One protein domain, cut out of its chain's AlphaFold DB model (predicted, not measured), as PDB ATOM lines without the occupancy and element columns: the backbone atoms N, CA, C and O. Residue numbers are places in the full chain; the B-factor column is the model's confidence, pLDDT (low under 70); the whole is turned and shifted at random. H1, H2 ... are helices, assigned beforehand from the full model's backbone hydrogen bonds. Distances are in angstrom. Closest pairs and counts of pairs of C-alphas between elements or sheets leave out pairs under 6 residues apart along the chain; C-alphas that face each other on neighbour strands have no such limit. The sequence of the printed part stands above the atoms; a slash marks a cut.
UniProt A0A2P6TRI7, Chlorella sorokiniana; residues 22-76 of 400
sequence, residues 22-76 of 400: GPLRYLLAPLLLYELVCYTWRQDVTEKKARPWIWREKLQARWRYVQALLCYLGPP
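What this domain is: This is residues 22 to 76 of the 400 residues of a protein of Chlorella sorokiniana (UniProt A0A2P6TRI7). A thin helical arm, H1 and the first part of H2 (residues 22 to 33 stick out), runs into a loose open loop, in which the chain swings out through residues 41 to 51 and folds back through H3 and H4. The 55 printed residues hold four named helices, H1 to H4 in order, and no named strand: all helix, loose, radius of gyration of the C-alphas 13.6 A, spans 42 by 21 by 18 A.

How they stand to each other: H1, residues 24 to 27, and H2, residues 29 to 40, meet only through their link. H3, residues 52 to 59, is apart from H2. H4, residues 64 to 69, is close to H3 but not clearly touching, C-alphas 58 and 64 being closest at 6.9 A; they run the same way at a shallow tilt of 30 degrees. H4 is only just apart from H2, closest 8.3 A. Every O i to N i+4 pair is within hydrogen-bond range in H2, H3 and H4; H1 is too short for one.

Where its parts are: H1, 5.3 A long, begins at C-alpha 24 (145.422, 136.553, 65.357). H2 is 14.9 A long, H3 9.9 A. H4, 8.7 A, ends at C-alpha 69 (153.966, 109.477, 71.735).

The domain as a whole: The C-alphas of Pro 23 and Pro 52 are farthest apart, 41.7 A. The printed part has no cut; the H2 to H3 link is long. pLDDT is under 70 at residues 22 to 25, 39 to 49 and 74 to 76.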
ATOM      1  N   GLY A  22     142.735 139.389  69.126       69.19
ATOM      2  CA  GLY A  22     141.567 139.141  68.266       69.19
ATOM      3  C   GLY A  22     141.802 138.029  67.216       69.19
ATOM      4  O   GLY A  22     142.221 136.928  67.579       69.19
ATOM      5  N   PRO A  23     141.576 138.266  65.904       67.56
ATOM      6  CA  PRO A  23     141.642 137.228  64.859       67.56
ATOM      7  C   PRO A  23     143.023 136.562  64.701       67.56
ATOM      8  O   PRO A  23     143.121 135.469  64.143       67.56
ATOM      9  N   LEU A  24     144.084 137.155  65.265       67.50
ATOM     10  CA  LEU A  24     145.422 136.553  65.357       67.50
ATOM     11  C   LEU A  24     145.433 135.187  66.072       67.50
ATOM     12  O   LEU A  24     146.349 134.396  65.857       67.50
ATOM     13  N   ARG A  25     144.421 134.880  66.895       64.56
ATOM     14  CA  ARG A  25     144.290 133.582  67.577       64.56
ATOM     15  C   ARG A  25     144.137 132.403  66.627       64.56
ATOM     16  O   ARG A  25     144.656 131.337  66.932       64.56
ATOM     17  N   TYR A  26     143.473 132.581  65.485       74.25
ATOM     18  CA  TYR A  26     143.316 131.503  64.505       74.25
ATOM     19  C   TYR A  26     144.629 131.214  63.769       74.25
ATOM     20  O   TYR A  26     144.961 130.054  63.546       74.25
ATOM     21  N   LEU A  27     145.426 132.250  63.488       75.25
ATOM     22  CA  LEU A  27     146.770 132.101  62.916       75.25
ATOM     23  C   LEU A  27     147.756 131.468  63.911       75.25
ATOM     24  O   LEU A  27     148.626 130.696  63.517       75.25
ATOM     25  N   LEU A  28     147.597 131.751  65.207       75.44
ATOM     26  CA  LEU A  28     148.404 131.169  66.283       75.44
ATOM     27  C   LEU A  28     147.841 129.845  66.828       75.44
ATOM     28  O   LEU A  28     148.464 129.245  67.702       75.44
ATOM     29  N   ALA A  29     146.707 129.353  66.322       76.94
ATOM     30  CA  ALA A  29     146.052 128.144  66.827       76.94
ATOM     31  C   ALA A  29     146.961 126.896  66.845       76.94
ATOM     32  O   ALA A  29     146.948 126.192  67.855       76.94
ATOM     33  N   PRO A  30     147.812 126.630  65.829       78.56
ATOM     34  CA  PRO A  30     148.742 125.497  65.873       78.56
ATOM     35  C   PRO A  30     149.786 125.630  66.990       78.56
ATOM     36  O   PRO A  30     150.169 124.646  67.620       78.56
ATOM     37  N   LEU A  31     150.228 126.858  67.264       71.00
ATOM     38  CA  LEU A  31     151.221 127.161  68.294       71.00
ATOM     39  C   LEU A  31     150.610 127.099  69.699       71.00
ATOM     40  O   LEU A  31     151.234 126.561  70.609       71.00
ATOM     41  N   LEU A  32     149.373 127.575  69.860       73.25
ATOM     42  CA  LEU A  32     148.600 127.436  71.098       73.25
ATOM     43  C   LEU A  32     148.280 125.967  71.396       73.25
ATOM     44  O   LEU A  32     148.384 125.537  72.541       73.25
ATOM     45  N   LEU A  33     147.949 125.177  70.370       77.56
ATOM     46  CA  LEU A  33     147.761 123.733  70.503       77.56
ATOM     47  C   LEU A  33     149.065 123.045  70.932       77.56
ATOM     48  O   LEU A  33     149.048 122.211  71.834       77.56
ATOM     49  N   TYR A  34     150.199 123.420  70.333       76.00
ATOM     50  CA  TYR A  34     151.515 122.916  70.727       76.00
ATOM     51  C   TYR A  34     151.840 123.238  72.192       76.00
ATOM     52  O   TYR A  34     152.279 122.358  72.932       76.00
ATOM     53  N   GLU A  35     151.579 124.466  72.635       73.50
ATOM     54  CA  GLU A  35     151.777 124.881  74.024       73.50
ATOM     55  C   GLU A  35     150.848 124.123  74.984       73.50
ATOM     56  O   GLU A  35     151.291 123.585  76.002       73.50
ATOM     57  N   LEU A  36     149.570 123.984  74.629       74.31
ATOM     58  CA  LEU A  36     148.603 123.260  75.444       74.31
ATOM     59  C   LEU A  36     149.022 121.792  75.615       74.31
ATOM     60  O   LEU A  36     149.132 121.301  76.741       74.31
ATOM     61  N   VAL A  37     149.336 121.117  74.511       74.75
ATOM     62  CA  VAL A  37     149.669 119.688  74.492       74.75
ATOM     63  C   VAL A  37     151.044 119.406  75.108       74.75
ATOM     64  O   VAL A  37     151.179 118.455  75.882       74.75
ATOM     65  N   CYS A  38     152.063 120.217  74.805       70.06
ATOM     66  CA  CYS A  38     153.444 119.930  75.207       70.06
ATOM     67  C   CYS A  38     153.849 120.579  76.541       70.06
ATOM     68  O   CYS A  38     154.675 120.001  77.249       70.06
ATOM     69  N   TYR A  39     153.283 121.737  76.910       67.88
ATOM     70  CA  TYR A  39     153.666 122.483  78.119       67.88
ATOM     71  C   TYR A  39     152.632 122.359  79.239       67.88
ATOM     72  O   TYR A  39     152.990 121.985  80.356       67.88
ATOM     73  N   THR A  40     151.353 122.645  78.971       66.81
ATOM     74  CA  THR A  40     150.344 122.707  80.053       66.81
ATOM     75  C   THR A  40     149.876 121.326  80.512       66.81
ATOM     76  O   THR A  40     149.656 121.094  81.704       66.81
ATOM     77  N   TRP A  41     149.748 120.380  79.577       67.81
ATOM     78  CA  TRP A  41     149.181 119.063  79.860       67.81
ATOM     79  C   TRP A  41     150.214 118.057  80.387       67.81
ATOM     80  O   TRP A  41     149.861 117.104  81.092       67.81
ATOM     81  N   ARG A  42     151.505 118.288  80.110       69.88
ATOM     82  CA  ARG A  42     152.604 117.429  80.562       69.88
ATOM     83  C   ARG A  42     152.964 117.737  82.013       69.88
ATOM     84  O   ARG A  42     153.281 118.865  82.388       69.88
ATOM     85  N   GLN A  43     152.948 116.707  82.852       65.81
ATOM     86  CA  GLN A  43     153.255 116.891  84.260       65.81
ATOM     87  C   GLN A  43     154.742 117.164  84.495       65.81
ATOM     88  O   GLN A  43     155.611 116.448  84.002       65.81
ATOM     89  N   ASP A  44     155.021 118.165  85.329       65.31
ATOM     90  CA  ASP A  44     156.341 118.355  85.903       65.31
ATOM     91  C   ASP A  44     156.518 117.530  87.191       65.31
ATOM     92  O   ASP A  44     156.012 117.885  88.260       65.31
ATOM     93  N   VAL A  45     157.188 116.381  87.075       62.25
ATOM     94  CA  VAL A  45     157.576 115.546  88.231       62.25
ATOM     95  C   VAL A  45     158.868 116.065  88.866       62.25
ATOM     96  O   VAL A  45     159.224 115.665  89.976       62.25
ATOM     97  N   THR A  46     159.579 116.952  88.176       61.44
ATOM     98  CA  THR A  46     160.849 117.483  88.635       61.44
ATOM     99  C   THR A  46     160.643 118.722  89.489       61.44
ATOM    100  O   THR A  46     161.367 118.885  90.451       61.44
ATOM    101  N   GLU A  47     159.595 119.519  89.278       61.47
ATOM    102  CA  GLU A  47     159.301 120.681  90.135       61.47
ATOM    103  C   GLU A  47     158.345 120.376  91.302       61.47
ATOM    104  O   GLU A  47     158.340 121.085  92.309       61.47
ATOM    105  N   LYS A  48     157.513 119.324  91.213       65.56
ATOM    106  CA  LYS A  48     156.445 119.050  92.196       65.56
ATOM    107  C   LYS A  48     156.524 117.642  92.779       65.56
ATOM    108  O   LYS A  48     156.775 116.660  92.088       65.56
ATOM    109  N   LYS A  49     156.212 117.508  94.078       68.94
ATOM    110  CA  LYS A  49     156.052 116.185  94.713       68.94
ATOM    111  C   LYS A  49     154.904 115.426  94.050       68.94
ATOM    112  O   LYS A  49     153.776 115.920  94.028       68.94
ATOM    113  N   ALA A  50     155.163 114.188  93.639       74.81
ATOM    114  CA  ALA A  50     154.114 113.275  93.212       74.81
ATOM    115  C   ALA A  50     153.230 112.880  94.412       74.81
ATOM    116  O   ALA A  50     153.622 112.074  95.255       74.81
ATOM    117  N   ARG A  51     152.049 113.499  94.520       79.56
ATOM    118  CA  ARG A  51     151.008 113.141  95.500       79.56
ATOM    119  C   ARG A  51     150.258 111.873  95.047       79.56
ATOM    120  O   ARG A  51     150.277 111.563  93.861       79.56
ATOM    121  N   PRO A  52     149.543 111.159  95.931       83.38
ATOM    122  CA  PRO A  52     148.820 109.940  95.544       83.38
ATOM    123  C   PRO A  52     147.809 110.129  94.397       83.38
ATOM    124  O   PRO A  52     147.643 109.245  93.564       83.38
ATOM    125  N   TRP A  53     147.157 111.293  94.306       81.56
ATOM    126  CA  TRP A  53     146.247 111.601  93.193       81.56
ATOM    127  C   TRP A  53     146.990 111.779  91.860       81.56
ATOM    128  O   TRP A  53     146.536 111.271  90.844       81.56
ATOM    129  N   ILE A  54     148.185 112.384  91.876       81.25
ATOM    130  CA  ILE A  54     149.066 112.508  90.704       81.25
ATOM    131  C   ILE A  54     149.412 111.126  90.141       81.25
ATOM    132  O   ILE A  54     149.422 110.931  88.926       81.25
ATOM    133  N   TRP A  55     149.693 110.164  91.025       81.31
ATOM    134  CA  TRP A  55     149.980 108.797  90.610       81.31
ATOM    135  C   TRP A  55     148.804 108.186  89.859       81.31
ATOM    136  O   TRP A  55     148.996 107.717  88.745       81.31
ATOM    137  N   ARG A  56     147.595 108.266  90.422       82.25
ATOM    138  CA  ARG A  56     146.392 107.672  89.824       82.25
ATOM    139  C   ARG A  56     145.949 108.369  88.537       82.25
ATOM    140  O   ARG A  56     145.666 107.703  87.549       82.25
ATOM    141  N   GLU A  57     145.906 109.696  88.535       79.31
ATOM    142  CA  GLU A  57     145.281 110.475  87.456       79.31
ATOM    143  C   GLU A  57     146.227 110.835  86.311       79.31
ATOM    144  O   GLU A  57     145.765 111.120  85.209       79.31
ATOM    145  N   LYS A  58     147.546 110.849  86.548       74.44
ATOM    146  CA  LYS A  58     148.522 111.305  85.546       74.44
ATOM    147  C   LYS A  58     149.579 110.254  85.228       74.44
ATOM    148  O   LYS A  58     149.755 109.913  84.063       74.44
ATOM    149  N   LEU A  59     150.258 109.702  86.237       76.81
ATOM    150  CA  LEU A  59     151.377 108.772  86.004       76.81
ATOM    151  C   LEU A  59     150.931 107.342  85.662       76.81
ATOM    152  O   LEU A  59     151.597 106.672  84.880       76.81
ATOM    153  N   GLN A  60     149.824 106.865  86.228       83.56
ATOM    154  CA  GLN A  60     149.254 105.534  85.965       83.56
ATOM    155  C   GLN A  60     148.049 105.587  85.018       83.56
ATOM    156  O   GLN A  60     147.479 104.551  84.677       83.56
ATOM    157  N   ALA A  61     147.659 106.780  84.566       83.56
ATOM    158  CA  ALA A  61     146.548 106.940  83.645       83.56
ATOM    159  C   ALA A  61     146.872 106.379  82.254       83.56
ATOM    160  O   ALA A  61     148.003 106.457  81.766       83.56
ATOM    161  N   ARG A  62     145.838 105.881  81.563       84.38
ATOM    162  CA  ARG A  62     145.945 105.374  80.182       84.38
ATOM    163  C   ARG A  62     146.429 106.453  79.198       84.38
ATOM    164  O   ARG A  62     147.118 106.143  78.233       84.38
ATOM    165  N   TRP A  63     146.166 107.729  79.490       79.06
ATOM    166  CA  TRP A  63     146.667 108.880  78.725       79.06
ATOM    167  C   TRP A  63     148.175 109.081  78.750       79.06
ATOM    168  O   TRP A  63     148.695 109.760  77.865       79.06
ATOM    169  N   ARG A  64     148.901 108.408  79.649       80.44
ATOM    170  CA  ARG A  64     150.364 108.388  79.606       80.44
ATOM    171  C   ARG A  64     150.895 107.940  78.243       80.44
ATOM    172  O   ARG A  64     151.881 108.505  77.791       80.44
ATOM    173  N   TYR A  65     150.264 106.971  77.576       80.94
ATOM    174  CA  TYR A  65     150.735 106.493  76.269       80.94
ATOM    175  C   TYR A  65     150.611 107.562  75.179       80.94
ATOM    176  O   TYR A  65     151.541 107.756  74.403       80.94
ATOM    177  N   VAL A  66     149.509 108.317  75.174       80.12
ATOM    178  CA  VAL A  66     149.300 109.433  74.236       80.12
ATOM    179  C   VAL A  66     150.314 110.547  74.493       80.12
ATOM    180  O   VAL A  66     150.917 111.075  73.563       80.12
ATOM    181  N   GLN A  67     150.575 110.863  75.763       73.12
ATOM    182  CA  GLN A  67     151.607 111.833  76.134       73.12
ATOM    183  C   GLN A  67     153.022 111.347  75.785       73.12
ATOM    184  O   GLN A  67     153.869 112.154  75.402       73.12
ATOM    185  N   ALA A  68     153.272 110.039  75.895       77.19
ATOM    186  CA  ALA A  68     154.545 109.419  75.556       77.19
ATOM    187  C   ALA A  68     154.815 109.422  74.046       77.19
ATOM    188  O   ALA A  68     155.966 109.573  73.659       77.19
ATOM    189  N   LEU A  69     153.790 109.341  73.189       76.50
ATOM    190  CA  LEU A  69     153.966 109.477  71.735       76.50
ATOM    191  C   LEU A  69     154.564 110.835  71.346       76.50
ATOM    192  O   LEU A  69     155.337 110.930  70.399       76.50
ATOM    193  N   LEU A  70     154.248 111.878  72.113       73.88
ATOM    194  CA  LEU A  70     154.750 113.232  71.896       73.88
ATOM    195  C   LEU A  70     155.995 113.543  72.740       73.88
ATOM    196  O   LEU A  70     156.389 114.705  72.818       73.88
ATOM    197  N   CYS A  71     156.625 112.554  73.394       72.44
ATOM    198  CA  CYS A  71     157.742 112.785  74.324       72.44
ATOM    199  C   CYS A  71     158.932 113.513  73.679       72.44
ATOM    200  O   CYS A  71     159.578 114.313  74.352       72.44
ATOM    201  N   TYR A  72     159.146 113.308  72.378       71.50
ATOM    202  CA  TYR A  72     160.213 113.920  71.581       71.50
ATOM    203  C   TYR A  72     159.993 115.416  71.296       71.50
ATOM    204  O   TYR A  72     160.944 116.123  70.964       71.50
ATOM    205  N   LEU A  73     158.755 115.905  71.433       70.81
ATOM    206  CA  LEU A  73     158.367 117.288  71.163       70.81
ATOM    207  C   LEU A  73     158.165 118.055  72.483       70.81
ATOM    208  O   LEU A  73     157.308 117.712  73.298       70.81
ATOM    209  N   GLY A  74     158.936 119.132  72.668       64.75
ATOM    210  CA  GLY A  74     158.807 120.058  73.802       64.75
ATOM    211  C   GLY A  74     159.514 119.627  75.103       64.75
ATOM    212  O   GLY A  74     160.248 118.641  75.116       64.75
ATOM    213  N   PRO A  75     159.324 120.365  76.215       57.78
ATOM    214  CA  PRO A  75     159.959 120.092  77.510       57.78
ATOM    215  C   PRO A  75     159.486 118.756  78.106       57.78
ATOM    216  O   PRO A  75     158.358 118.351  77.842       57.78
ATOM    217  N   PRO A  76     160.258 118.059  78.962       51.53
ATOM    218  CA  PRO A  76     161.422 118.540  79.705       51.53
ATOM    219  C   PRO A  76     162.741 118.503  78.929       51.53
ATOM    220  O   PRO A  76     163.704 119.097  79.391       51.53
TER     221      PRO A  76